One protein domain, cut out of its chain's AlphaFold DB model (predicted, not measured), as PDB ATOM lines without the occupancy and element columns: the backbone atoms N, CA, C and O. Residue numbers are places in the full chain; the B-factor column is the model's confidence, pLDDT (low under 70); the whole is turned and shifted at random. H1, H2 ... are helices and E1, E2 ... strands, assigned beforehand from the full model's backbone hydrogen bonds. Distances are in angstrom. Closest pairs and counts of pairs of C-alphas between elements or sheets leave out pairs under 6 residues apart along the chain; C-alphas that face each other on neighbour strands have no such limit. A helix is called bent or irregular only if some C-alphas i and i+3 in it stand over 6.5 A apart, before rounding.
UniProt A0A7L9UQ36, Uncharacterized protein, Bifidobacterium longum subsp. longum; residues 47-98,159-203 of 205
ATOM      1  N   ALA A  47      44.731  25.295 175.420       64.62
ATOM      2  CA  ALA A  47      45.117  24.789 176.742       64.62
ATOM      3  C   ALA A  47      45.785  25.827 177.662       64.62
ATOM      4  O   ALA A  47      45.821  25.623 178.874       64.62
ATOM      5  N   THR A  48      46.356  26.902 177.110       63.06
ATOM      6  CA  THR A  48      47.106  27.918 177.881       63.06
ATOM      7  C   THR A  48      46.414  29.270 177.942       63.06
ATOM      8  O   THR A  48      46.808  30.129 178.732       63.06
ATOM      9  N   ASP A  49      45.391  29.475 177.124       61.97
ATOM     10  CA  ASP A  49      44.745  30.761 176.979       61.97
ATOM     11  C   ASP A  49      43.669  30.984 178.050       61.97
ATOM     12  O   ASP A  49      42.908  30.097 178.430       61.97
ATOM     13  N   THR A  50      43.608  32.221 178.529       64.12
ATOM     14  CA  THR A  50      42.588  32.708 179.462       64.12
ATOM     15  C   THR A  50      41.537  33.552 178.743       64.12
ATOM     16  O   THR A  50      40.650  34.090 179.390       64.12
ATOM     17  N   GLU A  51      41.605  33.698 177.417       74.56
ATOM     18  CA  GLU A  51      40.747  34.581 176.618       74.56
ATOM     19  C   GLU A  51      39.382  33.989 176.235       74.56
ATOM     20  O   GLU A  51      38.698  34.534 175.371       74.56
ATOM     21  N   PHE A  52      38.923  32.920 176.881       85.38
ATOM     22  CA  PHE A  52      37.590  32.348 176.658       85.38
ATOM     23  C   PHE A  52      36.469  33.129 177.368       85.38
ATOM     24  O   PHE A  52      35.370  32.619 177.532       85.38
ATOM     25  N   TRP A  53      36.700  34.369 177.803       90.31
ATOM     26  CA  TRP A  53      35.683  35.205 178.442       90.31
ATOM     27  C   TRP A  53      35.746  36.659 177.984       90.31
ATOM     28  O   TRP A  53      36.774  37.142 177.503       90.31
ATOM     29  N   LEU A  54      34.627  37.353 178.168       91.50
ATOM     30  CA  LEU A  54      34.532  38.809 178.116       91.50
ATOM     31  C   LEU A  54      33.831  39.321 179.372       91.50
ATOM     32  O   LEU A  54      33.097  38.579 180.024       91.50
ATOM     33  N   CYS A  55      34.056  40.579 179.714       92.19
ATOM     34  CA  CYS A  55      33.515  41.243 180.885       92.19
ATOM     35  C   CYS A  55      32.790  42.516 180.457       92.19
ATOM     36  O   CYS A  55      33.322  43.318 179.688       92.19
ATOM     37  N   LEU A  56      31.562  42.664 180.944       91.62
ATOM     38  CA  LEU A  56      30.759  43.863 180.780       91.62
ATOM     39  C   LEU A  56      30.858  44.677 182.063       91.62
ATOM     40  O   LEU A  56      30.502  44.188 183.136       91.62
ATOM     41  N   CYS A  57      31.350  45.904 181.932       91.56
ATOM     42  CA  CYS A  57      31.569  46.824 183.041       91.56
ATOM     43  C   CYS A  57      30.533  47.955 183.006       91.56
ATOM     44  O   CYS A  57      30.127  48.399 181.927       91.56
ATOM     45  N   PHE A  58      30.099  48.417 184.178       89.62
ATOM     46  CA  PHE A  58      28.976  49.337 184.338       89.62
ATOM     47  C   PHE A  58      29.335  50.497 185.272       89.62
ATOM     48  O   PHE A  58      29.908  50.266 186.331       89.62
ATOM     49  N   PRO A  59      28.939  51.741 184.961       87.19
ATOM     50  CA  PRO A  59      29.243  52.876 185.834       87.19
ATOM     51  C   PRO A  59      28.594  52.767 187.221       87.19
ATOM     52  O   PRO A  59      29.107  53.310 188.199       87.19
ATOM     53  N   SER A  60      27.455  52.078 187.316       87.00
ATOM     54  CA  SER A  60      26.674  51.956 188.543       87.00
ATOM     55  C   SER A  60      25.978  50.591 188.663       87.00
ATOM     56  O   SER A  60      25.685  49.940 187.651       87.00
ATOM     57  N   PRO A  61      25.619  50.157 189.889       88.06
ATOM     58  CA  PRO A  61      24.870  48.918 190.081       88.06
ATOM     59  C   PRO A  61      23.446  49.023 189.515       88.06
ATOM     60  O   PRO A  61      22.875  48.014 189.111       88.06
ATOM     61  N   ALA A  62      22.888  50.237 189.436       89.38
ATOM     62  CA  ALA A  62      21.574  50.489 188.852       89.38
ATOM     63  C   ALA A  62      21.562  50.228 187.338       89.38
ATOM     64  O   ALA A  62      20.641  49.594 186.831       89.38
ATOM     65  N   GLU A  63      22.591  50.667 186.613       89.31
ATOM     66  CA  GLU A  63      22.729  50.387 185.178       89.31
ATOM     67  C   GLU A  63      22.963  48.903 184.906       89.31
ATOM     68  O   GLU A  63      22.343  48.343 184.002       89.31
ATOM     69  N   MET A  64      23.783  48.242 185.729       90.12
ATOM     70  CA  MET A  64      23.959  46.791 185.655       90.12
ATOM     71  C   MET A  64      22.633  46.052 185.890       90.12
ATOM     72  O   MET A  64      22.330  45.096 185.178       90.12
ATOM     73  N   ALA A  65      21.824  46.493 186.859       89.00
ATOM     74  CA  ALA A  65      20.511  45.912 187.133       89.00
ATOM     75  C   ALA A  65      19.539  46.102 185.959       89.00
ATOM     76  O   ALA A  65      18.937  45.128 185.517       89.00
ATOM     77  N   ARG A  66      19.456  47.311 185.388       89.38
ATOM     78  CA  ARG A  66      18.632  47.581 184.195       89.38
ATOM     79  C   ARG A  66      19.061  46.742 182.999       89.38
ATOM     80  O   ARG A  66      18.220  46.216 182.275       89.38
ATOM     81  N   TRP A  67      20.371  46.599 182.795       90.19
ATOM     82  CA  TRP A  67      20.914  45.734 181.753       90.19
ATOM     83  C   TRP A  67      20.438  44.297 181.964       90.19
ATOM     84  O   TRP A  67      19.882  43.683 181.055       90.19
ATOM     85  N   ARG A  68      20.596  43.774 183.183       88.69
ATOM     86  CA  ARG A  68      20.181  42.412 183.525       88.69
ATOM     87  C   ARG A  68      18.689  42.196 183.316       88.69
ATOM     88  O   ARG A  68      18.322  41.237 182.650       88.69
ATOM     89  N   GLU A  69      17.854  43.104 183.802       88.56
ATOM     90  CA  GLU A  69      16.403  43.050 183.628       88.56
ATOM     91  C   GLU A  69      16.019  43.024 182.144       88.56
ATOM     92  O   GLU A  69      15.285  42.139 181.703       88.56
ATOM     93  N   ARG A  70      16.592  43.929 181.344       86.69
ATOM     94  CA  ARG A  70      16.300  44.036 179.913       86.69
ATOM     95  C   ARG A  70      16.628  42.767 179.134       86.69
ATOM     96  O   ARG A  70      15.862  42.358 178.263       86.69
ATOM     97  N   PHE A  71      17.787  42.176 179.405       87.69
ATOM     98  CA  PHE A  71      18.236  40.973 178.705       87.69
ATOM     99  C   PHE A  71      17.811  39.680 179.420       87.69
ATOM    100  O   PHE A  71      18.156  38.598 178.957       87.69
ATOM    101  N   GLY A  72      17.061  39.762 180.524       85.06
ATOM    102  CA  GLY A  72      16.564  38.605 181.272       85.06
ATOM    103  C   GLY A  72      17.633  37.842 182.064       85.06
ATOM    104  O   GLY A  72      17.470  36.653 182.331       85.06
ATOM    105  N   PHE A  73      18.740  38.489 182.428       83.62
ATOM    106  CA  PHE A  73      19.785  37.893 183.257       83.62
ATOM    107  C   PHE A  73      19.343  37.925 184.725       83.62
ATOM    108  O   PHE A  73      18.963  38.968 185.247       83.62
ATOM    109  N   GLY A  74      19.416  36.784 185.415       74.25
ATOM    110  CA  GLY A  74      19.092  36.705 186.845       74.25
ATOM    111  C   GLY A  74      20.093  37.446 187.744       74.25
ATOM    112  O   GLY A  74      21.212  37.761 187.334       74.25
ATOM    113  N   GLU A  75      19.719  37.672 189.006       69.06
ATOM    114  CA  GLU A  75      20.462  38.524 189.954       69.06
ATOM    115  C   GLU A  75      21.795  37.929 190.456       69.06
ATOM    116  O   GLU A  75      22.688  38.666 190.884       69.06
ATOM    117  N   ASN A  76      21.974  36.608 190.358       58.50
ATOM    118  CA  ASN A  76      22.830  35.883 191.304       58.50
ATOM    119  C   ASN A  76      24.285  35.608 190.890       58.50
ATOM    120  O   ASN A  76      25.013  35.037 191.697       58.50
ATOM    121  N   HIS A  77      24.752  35.985 189.693       64.31
ATOM    122  CA  HIS A  77      26.103  35.585 189.267       64.31
ATOM    123  C   HIS A  77      26.927  36.717 188.651       64.31
ATOM    124  O   HIS A  77      26.462  37.481 187.811       64.31
ATOM    125  N   ARG A  78      28.197  36.811 189.067       79.62
ATOM    126  CA  ARG A  78      29.210  37.639 188.390       79.62
ATOM    127  C   ARG A  78      29.782  36.958 187.150       79.62
ATOM    128  O   ARG A  78      30.470  37.612 186.387       79.62
ATOM    129  N   ILE A  79      29.539  35.662 186.953       87.81
ATOM    130  CA  ILE A  79      30.058  34.891 185.820       87.81
ATOM    131  C   ILE A  79      28.916  34.049 185.259       87.81
ATOM    132  O   ILE A  79      28.321  33.262 185.990       87.81
ATOM    133  N   TYR A  80      28.624  34.208 183.973       89.25
ATOM    134  CA  TYR A  80      27.612  33.445 183.247       89.25
ATOM    135  C   TYR A  80      28.291  32.582 182.190       89.25
ATOM    136  O   TYR A  80      29.134  33.079 181.443       89.25
ATOM    137  N   ALA A  81      27.922  31.308 182.080       90.19
ATOM    138  CA  ALA A  81      28.320  30.528 180.916       90.19
ATOM    139  C   ALA A  81      27.472  30.960 179.713       90.19
ATOM    140  O   ALA A  81      26.249  31.060 179.815       90.19
ATOM    141  N   TYR A  82      28.099  31.184 178.556       90.44
ATOM    142  CA  TYR A  82      27.405  31.636 177.347       90.44
ATOM    143  C   TYR A  82      26.252  30.702 176.961       90.44
ATOM    144  O   TYR A  82      25.183  31.169 176.591       90.44
ATOM    145  N   ARG A  83      26.427  29.386 177.145       89.88
ATOM    146  CA  ARG A  83      25.402  28.365 176.866       89.88
ATOM    147  C   ARG A  83      24.091  28.586 177.631       89.88
ATOM    148  O   ARG A  83      23.030  28.244 177.118       89.88
ATOM    149  N   ASP A  84      24.161  29.174 178.823       88.44
ATOM    150  CA  ASP A  84      22.991  29.390 179.679       88.44
ATOM    151  C   ASP A  84      22.211  30.648 179.276       88.44
ATOM    152  O   ASP A  84      21.003  30.739 179.491       88.44
ATOM    153  N   ILE A  85      22.896  31.611 178.656       88.75
ATOM    154  CA  ILE A  85      22.354  32.927 178.289       88.75
ATOM    155  C   ILE A  85      22.188  33.114 176.774       88.75
ATOM    156  O   ILE A  85      21.632  34.116 176.333       88.75
ATOM    157  N   GLU A  86      22.640  32.160 175.959       90.25
ATOM    158  CA  GLU A  86      22.618  32.233 174.494       90.25
ATOM    159  C   GLU A  86      21.211  32.525 173.965       90.25
ATOM    160  O   GLU A  86      21.016  33.423 173.148       90.25
ATOM    161  N   LYS A  87      20.205  31.820 174.494       89.38
ATOM    162  CA  LYS A  87      18.797  31.998 174.104       89.38
ATOM    163  C   LYS A  87      18.247  33.376 174.467       89.38
ATOM    164  O   LYS A  87      17.328  33.843 173.803       89.38
ATOM    165  N   LEU A  88      18.796  34.007 175.506       88.50
ATOM    166  CA  LEU A  88      18.399  35.343 175.943       88.50
ATOM    167  C   LEU A  88      18.959  36.423 175.012       88.50
ATOM    168  O   LEU A  88      18.289  37.416 174.744       88.50
ATOM    169  N   LEU A  89      20.173  36.217 174.493       88.38
ATOM    170  CA  LEU A  89      20.845  37.162 173.598       88.38
ATOM    171  C   LEU A  89      20.482  36.965 172.120       88.38
ATOM    172  O   LEU A  89      20.490  37.935 171.365       88.38
ATOM    173  N   ALA A  90      20.103  35.752 171.709       88.06
ATOM    174  CA  ALA A  90      19.770  35.418 170.321       88.06
ATOM    175  C   ALA A  90      18.755  36.366 169.635       88.06
ATOM    176  O   ALA A  90      18.983  36.703 168.470       88.06
ATOM    177  N   PRO A  91      17.684  36.858 170.300       88.25
ATOM    178  CA  PRO A  91      16.742  37.808 169.696       88.25
ATOM    179  C   PRO A  91      17.368  39.157 169.322       88.25
ATOM    180  O   PRO A  91      16.852  39.861 168.458       88.25
ATOM    181  N   TYR A  92      18.481  39.514 169.962       86.69
ATOM    182  CA  TYR A  92      19.192  40.778 169.783       86.69
ATOM    183  C   TYR A  92      20.334  40.679 168.764       86.69
ATOM    184  O   TYR A  92      21.107  41.623 168.582       86.69
ATOM    185  N   LYS A  93      20.467  39.530 168.088       84.12
ATOM    186  CA  LYS A  93      21.460  39.338 167.034       84.12
ATOM    187  C   LYS A  93      21.145  40.278 165.860       84.12
ATOM    188  O   LYS A  93      20.048  40.212 165.299       84.12
ATOM    189  N   PRO A  94      22.074  41.164 165.459       79.12
ATOM    190  CA  PRO A  94      21.803  42.137 164.409       79.12
ATOM    191  C   PRO A  94      21.596  41.445 163.053       79.12
ATOM    192  O   PRO A  94      22.373  40.584 162.651       79.12
ATOM    193  N   ALA A  95      20.575  41.877 162.301       67.31
ATOM    194  CA  ALA A  95      20.211  41.302 160.996       67.31
ATOM    195  C   ALA A  95      21.290  41.472 159.904       67.31
ATOM    196  O   ALA A  95      21.274  40.776 158.890       67.31
ATOM    197  N   LYS A  96      22.228  42.405 160.095       59.47
ATOM    198  CA  LYS A  96      23.431  42.562 159.273       59.47
ATOM    199  C   LYS A  96      24.624  42.659 160.214       59.47
ATOM    200  O   LYS A  96      24.762  43.663 160.913       59.47
ATOM    201  N   SER A  97      25.489  41.645 160.217       52.84
ATOM    202  CA  SER A  97      26.799  41.776 160.848       52.84
ATOM    203  C   SER A  97      27.537  42.894 160.110       52.84
ATOM    204  O   SER A  97      27.734  42.843 158.894       52.84
ATOM    205  N   SER A  98      27.864  43.986 160.803       49.06
ATOM    206  CA  SER A  98      28.678  45.031 160.189       49.06
ATOM    207  C   SER A  98      30.018  44.396 159.832       49.06
ATOM    208  O   SER A  98      30.728  43.946 160.732       49.06
ATOM    209  N   THR A 159      35.272  50.592 182.477       78.81
ATOM    210  CA  THR A 159      36.184  49.477 182.776       78.81
ATOM    211  C   THR A 159      36.884  49.595 184.128       78.81
ATOM    212  O   THR A 159      37.275  48.571 184.679       78.81
ATOM    213  N   ASP A 160      36.970  50.802 184.694       75.06
ATOM    214  CA  ASP A 160      37.516  51.048 186.037       75.06
ATOM    215  C   ASP A 160      36.465  50.867 187.148       75.06
ATOM    216  O   ASP A 160      36.734  51.102 188.330       75.06
ATOM    217  N   SER A 161      35.239  50.480 186.784       79.56
ATOM    218  CA  SER A 161      34.158  50.253 187.739       79.56
ATOM    219  C   SER A 161      34.292  48.923 188.483       79.56
ATOM    220  O   SER A 161      34.766  47.911 187.969       79.56
ATOM    221  N   GLU A 162      33.772  48.898 189.708       83.19
ATOM    222  CA  GLU A 162      33.611  47.668 190.491       83.19
ATOM    223  C   GLU A 162      32.379  46.840 190.078       83.19
ATOM    224  O   GLU A 162      32.209  45.702 190.527       83.19
ATOM    225  N   TYR A 163      31.516  47.397 189.223       87.31
ATOM    226  CA  TYR A 163      30.256  46.791 188.812       87.31
ATOM    227  C   TYR A 163      30.428  46.089 187.473       87.31
ATOM    228  O   TYR A 163      30.444  46.708 186.411       87.31
ATOM    229  N   TRP A 164      30.549  44.768 187.524       90.56
ATOM    230  CA  TRP A 164      30.781  43.973 186.333       90.56
ATOM    231  C   TRP A 164      30.202  42.567 186.444       90.56
ATOM    232  O   TRP A 164      29.996  42.022 187.534       90.56
ATOM    233  N   PHE A 165      29.994  41.952 185.284       91.25
ATOM    234  CA  PHE A 165      29.870  40.506 185.170       91.25
ATOM    235  C   PHE A 165      30.592  40.008 183.916       91.25
ATOM    236  O   PHE A 165      30.744  40.724 182.927       91.25
ATOM    237  N   ALA A 166      31.033  38.758 183.963       92.50
ATOM    238  CA  ALA A 166      31.714  38.080 182.882       92.50
ATOM    239  C   ALA A 166      30.794  37.073 182.189       92.50
ATOM    240  O   ALA A 166      29.946  36.437 182.817       92.50
ATOM    241  N   ILE A 167      31.008  36.906 180.890       91.69
ATOM    242  CA  ILE A 167      30.441  35.833 180.085       91.69
ATOM    243  C   ILE A 167      31.594  34.916 179.688       91.69
ATOM    244  O   ILE A 167      32.524  35.346 179.004       91.69
ATOM    245  N   ALA A 168      31.532  33.666 180.134       91.81
ATOM    246  CA  ALA A 168      32.497  32.623 179.830       91.81
ATOM    247  C   ALA A 168      32.000  31.762 178.666       91.81
ATOM    248  O   ALA A 168      30.881  31.246 178.673       91.81
ATOM    249  N   PHE A 169      32.852  31.588 177.671       91.00
ATOM    250  CA  PHE A 169      32.626  30.785 176.484       91.00
ATOM    251  C   PHE A 169      33.360  29.447 176.618       91.00
ATOM    252  O   PHE A 169      34.385  29.373 177.296       91.00
ATOM    253  N   PRO A 170      32.861  28.376 175.982       87.25
ATOM    254  CA  PRO A 170      33.560  27.094 175.969       87.25
ATOM    255  C   PRO A 170      34.914  27.167 175.258       87.25
ATOM    256  O   PRO A 170      35.865  26.525 175.694       87.25
ATOM    257  N   LEU A 171      34.987  27.933 174.165       85.88
ATOM    258  CA  LEU A 171      36.182  28.108 173.348       85.88
ATOM    259  C   LEU A 171      36.411  29.587 173.023       85.88
ATOM    260  O   LEU A 171      35.474  30.386 172.947       85.88
ATOM    261  N   ARG A 172      37.666  29.947 172.743       84.62
ATOM    262  CA  ARG A 172      38.020  31.280 172.232       84.62
ATOM    263  C   ARG A 172      37.313  31.592 170.914       84.62
ATOM    264  O   ARG A 172      36.794  32.692 170.753       84.62
ATOM    265  N   ASP A 173      37.253  30.613 170.010       86.19
ATOM    266  CA  ASP A 173      36.567  30.745 168.718       86.19
ATOM    267  C   ASP A 173      35.076  31.100 168.904       86.19
ATOM    268  O   ASP A 173      34.531  31.884 168.125       86.19
ATOM    269  N   ASP A 174      34.429  30.595 169.965       88.56
ATOM    270  CA  ASP A 174      33.033  30.916 170.292       88.56
ATOM    271  C   ASP A 174      32.895  32.377 170.744       88.56
ATOM    272  O   ASP A 174      32.003  33.088 170.277       88.56
ATOM    273  N   LYS A 175      33.811  32.861 171.601       90.38
ATOM    274  CA  LYS A 175      33.862  34.275 172.016       90.38
ATOM    275  C   LYS A 175      34.087  35.193 170.815       90.38
ATOM    276  O   LYS A 175      33.393  36.196 170.646       90.38
ATOM    277  N   ASP A 176      35.053  34.862 169.967       88.56
ATOM    278  CA  ASP A 176      35.399  35.667 168.798       88.56
ATOM    279  C   ASP A 176      34.258  35.688 167.773       88.56
ATOM    280  O   ASP A 176      33.985  36.733 167.164       88.56
ATOM    281  N   SER A 177      33.565  34.562 167.603       89.69
ATOM    282  CA  SER A 177      32.357  34.473 166.782       89.69
ATOM    283  C   SER A 177      31.248  35.337 167.369       89.69
ATOM    284  O   SER A 177      30.705  36.174 166.654       89.69
ATOM    285  N   PHE A 178      30.994  35.255 168.677       90.69
ATOM    286  CA  PHE A 178      30.033  36.114 169.368       90.69
ATOM    287  C   PHE A 178      30.336  37.608 169.149       90.69
ATOM    288  O   PHE A 178      29.486  38.359 168.670       90.69
ATOM    289  N   LEU A 179      31.570  38.055 169.389       90.19
ATOM    290  CA  LEU A 179      31.952  39.456 169.173       90.19
ATOM    291  C   LEU A 179      31.761  39.902 167.713       90.19
ATOM    292  O   LEU A 179      31.407  41.058 167.462       90.19
ATOM    293  N   ALA A 180      32.011  39.013 166.745       88.38
ATOM    294  CA  ALA A 180      31.810  39.289 165.324       88.38
ATOM    295  C   ALA A 180      30.323  39.386 164.962       88.38
ATOM    296  O   ALA A 180      29.899  40.358 164.335       88.38
ATOM    297  N   GLU A 181      29.538  38.389 165.362       89.44
ATOM    298  CA  GLU A 181      28.124  38.257 165.026       89.44
ATOM    299  C   GLU A 181      27.288  39.395 165.600       89.44
ATOM    300  O   GLU A 181      26.434  39.939 164.903       89.44
ATOM    301  N   TYR A 182      27.578  39.802 166.835       88.31
ATOM    302  CA  TYR A 182      26.881  40.892 167.514       88.31
ATOM    303  C   TYR A 182      27.489  42.276 167.225       88.31
ATOM    304  O   TYR A 182      27.023  43.288 167.747       88.31
ATOM    305  N   GLY A 183      28.520  42.359 166.372       87.44
ATOM    306  CA  GLY A 183      29.135  43.627 165.967       87.44
ATOM    307  C   GLY A 183      29.835  44.378 167.108       87.44
ATOM    308  O   GLY A 183      29.918  45.609 167.077       87.44
ATOM    309  N   LEU A 184      30.333  43.650 168.112       89.12
ATOM    310  CA  LEU A 184      30.891  44.199 169.353       89.12
ATOM    311  C   LEU A 184      32.406  44.419 169.303       89.12
ATOM    312  O   LEU A 184      32.929  45.144 170.137       89.12
ATOM    313  N   ARG A 185      33.112  43.886 168.294       86.50
ATOM    314  CA  ARG A 185      34.585  44.002 168.162       86.50
ATOM    315  C   ARG A 185      35.135  45.429 168.262       86.50
ATOM    316  O   ARG A 185      36.279  45.613 168.649       86.50
ATOM    317  N   LYS A 186      34.339  46.439 167.892       84.19
ATOM    318  CA  LYS A 186      34.738  47.856 167.975       84.19
ATOM    319  C   LYS A 186      34.732  48.413 169.402       84.19
ATOM    320  O   LYS A 186      35.298  49.474 169.618       84.19
ATOM    321  N   LEU A 187      34.048  47.743 170.329       84.12
ATOM    322  CA  LEU A 187      33.931  48.149 171.729       84.12
ATOM    323  C   LEU A 187      35.025  47.535 172.610       84.12
ATOM    324  O   LEU A 187      35.227  48.009 173.719       84.12
ATOM    325  N   GLY A 188      35.700  46.490 172.128       83.25
ATOM    326  CA  GLY A 188      36.722  45.754 172.865       83.25
ATOM    327  C   GLY A 188      36.633  44.248 172.619       83.25
ATOM    328  O   GLY A 188      35.727  43.759 171.939       83.25
ATOM    329  N   ASP A 189      37.594  43.516 173.170       82.12
ATOM    330  CA  ASP A 189      37.725  42.058 173.068       82.12
ATOM    331  C   ASP A 189      37.573  41.329 174.416       82.12
ATOM    332  O   ASP A 189      37.175  40.160 174.440       82.12
ATOM    333  N   LYS A 190      37.879  42.012 175.527       87.38
ATOM    334  CA  LYS A 190      37.879  41.446 176.882       87.38
ATOM    335  C   LYS A 190      37.101  42.271 177.899       87.38
ATOM    336  O   LYS A 190      36.285  41.695 178.606       87.38
ATOM    337  N   TYR A 191      37.314  43.582 177.967       89.06
ATOM    338  CA  TYR A 191      36.551  44.484 178.835       89.06
ATOM    339  C   TYR A 191      35.765  45.449 177.960       89.06
ATOM    340  O   TYR A 191      36.346  46.137 177.124       89.06
ATOM    341  N   LEU A 192      34.443  45.442 178.098       90.25
ATOM    342  CA  LEU A 192      33.545  46.244 177.278       90.25
ATOM    343  C   LEU A 192      32.642  47.093 178.177       90.25
ATOM    344  O   LEU A 192      32.176  46.639 179.222       90.25
ATOM    345  N   ASP A 193      32.330  48.305 177.720       90.31
ATOM    346  CA  ASP A 193      31.274  49.131 178.308       90.31
ATOM    347  C   ASP A 193      29.908  48.451 178.097       90.31
ATOM    348  O   ASP A 193      29.398  48.364 176.972       90.31
ATOM    349  N   GLY A 194      29.298  47.982 179.189       89.31
ATOM    350  CA  GLY A 194      28.008  47.299 179.179       89.31
ATOM    351  C   GLY A 194      26.868  48.165 178.634       89.31
ATOM    352  O   GLY A 194      25.969  47.649 177.960       89.31
ATOM    353  N   MET A 195      26.936  49.486 178.819       89.50
ATOM    354  CA  MET A 195      25.958  50.433 178.277       89.50
ATOM    355  C   MET A 195      26.128  50.599 176.767       89.50
ATOM    356  O   MET A 195      25.143  50.640 176.024       89.50
ATOM    357  N   ALA A 196      27.368  50.635 176.272       89.38
ATOM    358  CA  ALA A 196      27.637  50.620 174.834       89.38
ATOM    359  C   ALA A 196      27.173  49.315 174.170       89.38
ATOM    360  O   ALA A 196      26.578  49.363 173.089       89.38
ATOM    361  N   VAL A 197      27.383  48.172 174.830       90.38
ATOM    362  CA  VAL A 197      26.898  46.867 174.358       90.38
ATOM    363  C   VAL A 197      25.371  46.849 174.292       90.38
ATOM    364  O   VAL A 197      24.817  46.511 173.248       90.38
ATOM    365  N   ALA A 198      24.664  47.302 175.332       89.50
ATOM    366  CA  ALA A 198      23.199  47.358 175.313       89.50
ATOM    367  C   ALA A 198      22.643  48.228 174.180       89.50
ATOM    368  O   ALA A 198      21.714  47.827 173.473       89.50
ATOM    369  N   ARG A 199      23.246  49.406 173.959       87.69
ATOM    370  CA  ARG A 199      22.879  50.296 172.848       87.69
ATOM    371  C   ARG A 199      23.032  49.601 171.497       87.69
ATOM    372  O   ARG A 199      22.186  49.793 170.628       87.69
ATOM    373  N   LYS A 200      24.075  48.781 171.325       86.81
ATOM    374  CA  LYS A 200      24.294  47.994 170.103       86.81
ATOM    375  C   LYS A 200      23.285  46.867 169.910       86.81
ATOM    376  O   LYS A 200      22.928  46.598 168.768       86.81
ATOM    377  N   LEU A 201      22.846  46.237 170.996       85.19
ATOM    378  CA  LEU A 201      21.970  45.068 170.957       85.19
ATOM    379  C   LEU A 201      20.478  45.405 170.819       85.19
ATOM    380  O   LEU A 201      19.723  44.553 170.366       85.19
ATOM    381  N   GLY A 202      20.019  46.616 171.152       72.75
ATOM    382  CA  GLY A 202      18.580  46.902 171.032       72.75
ATOM    383  C   GLY A 202      18.075  48.313 171.336       72.75
ATOM    384  O   GLY A 202      16.863  48.489 171.350       72.75
ATOM    385  N   GLY A 203      18.948  49.304 171.557       64.00
ATOM    386  CA  GLY A 203      18.591  50.734 171.664       64.00
ATOM    387  C   GLY A 203      17.962  51.188 172.997       64.00
ATOM    388  O   GLY A 203      16.878  50.740 173.343       64.00
TER     389      GLY A 203
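What this domain is: This is residues 47 to 98 and 159 to 203 of the 205 residues of an uncharacterized protein of Bifidobacterium longum subsp. longum (UniProt A0A7L9UQ36). A four-stranded sheet forms a wall, with the helices H1, H2, H3 and H4 covering one face and the other face bare: two layers, helices on one face of a sheet. H1 and H4 are side by side, while H2 and H3 are separate from each other, H2 reaching the sheet at Ala 168 of E3 and H3 at Trp 53 of E1. The printed part has 97 residues, with four named strands and four named helices in the order E1 H1 E2 H2 E3 H3 E4 H4. The mixed sheet has the order E2 E3 E1 E4, and the class is mixed, helices and strands. The whole is compact and rounded, with a radius of gyration of the C-alphas of 12.6 A and spans of 34 by 33 by 24 A.

Where its parts are: E1, residues 53 to 58, begins with C-alpha 53 at (35.683, 35.205, 178.442) and is 16.7 A long. H1, residues 61 to 71, is 15.4 A long. E2 holds residues 79 to 81, and H2, residues 82 to 92, is 14.4 A long. H2 is irregular: C-alphas 84 and 87 are 7.4 A apart. After the cut come E3, residues 163 to 168, 16.9 A long, and H3, residues 172 to 181, 14.1 A long. E4 holds residues 191 to 193. H4, residues 194 to 202, is 12.5 A long and ends with C-alpha 202 at (18.580, 46.902, 171.032).

How they stand to each other: E1 and E3 are antiparallel inner strands, with N 56 and O 165 within hydrogen-bond range at 2.9 A. E1 and the edge strand E4 are parallel, with N 57 and O 192 at 2.9 A. E2, the other edge strand, is parallel to E3, with N 80 and O 166 at 2.8 A. H1 and H4 touch at a shallow tilt of 23 degrees, the same way, and their closest C-alphas, Trp 67 and Ala 198, are 7.0 A apart. They lie on the same face of the sheet. H4 has a height over the sheet of 7.9 A and is over none of its strands. H2 and H4 are close but not clearly touching, with the C-alphas of Tyr 92 and Leu 201 closest at 5.2 A. H3 is on the sheet and apart from H1, H2 and H4. Every O i to N i+4 pair is within hydrogen-bond range in H1, H3 and H4; in H2 it is 3 of 7, beside 4 of 8 O i to N i+3 pairs.

The domain as a whole: The C-alphas farthest apart, Ala 47 and Gly 203, are 37.5 A apart. Residues 99 to 158 are not printed, and C-alphas 98 and 159 are 24.2 A apart across the cut, within the link from H2 to E3. Of the links that are printed whole, none is long. The mean pLDDT of the printed part is 84.1; residues 47 to 50, 75 to 77, 95 to 98 and 203 are under 70.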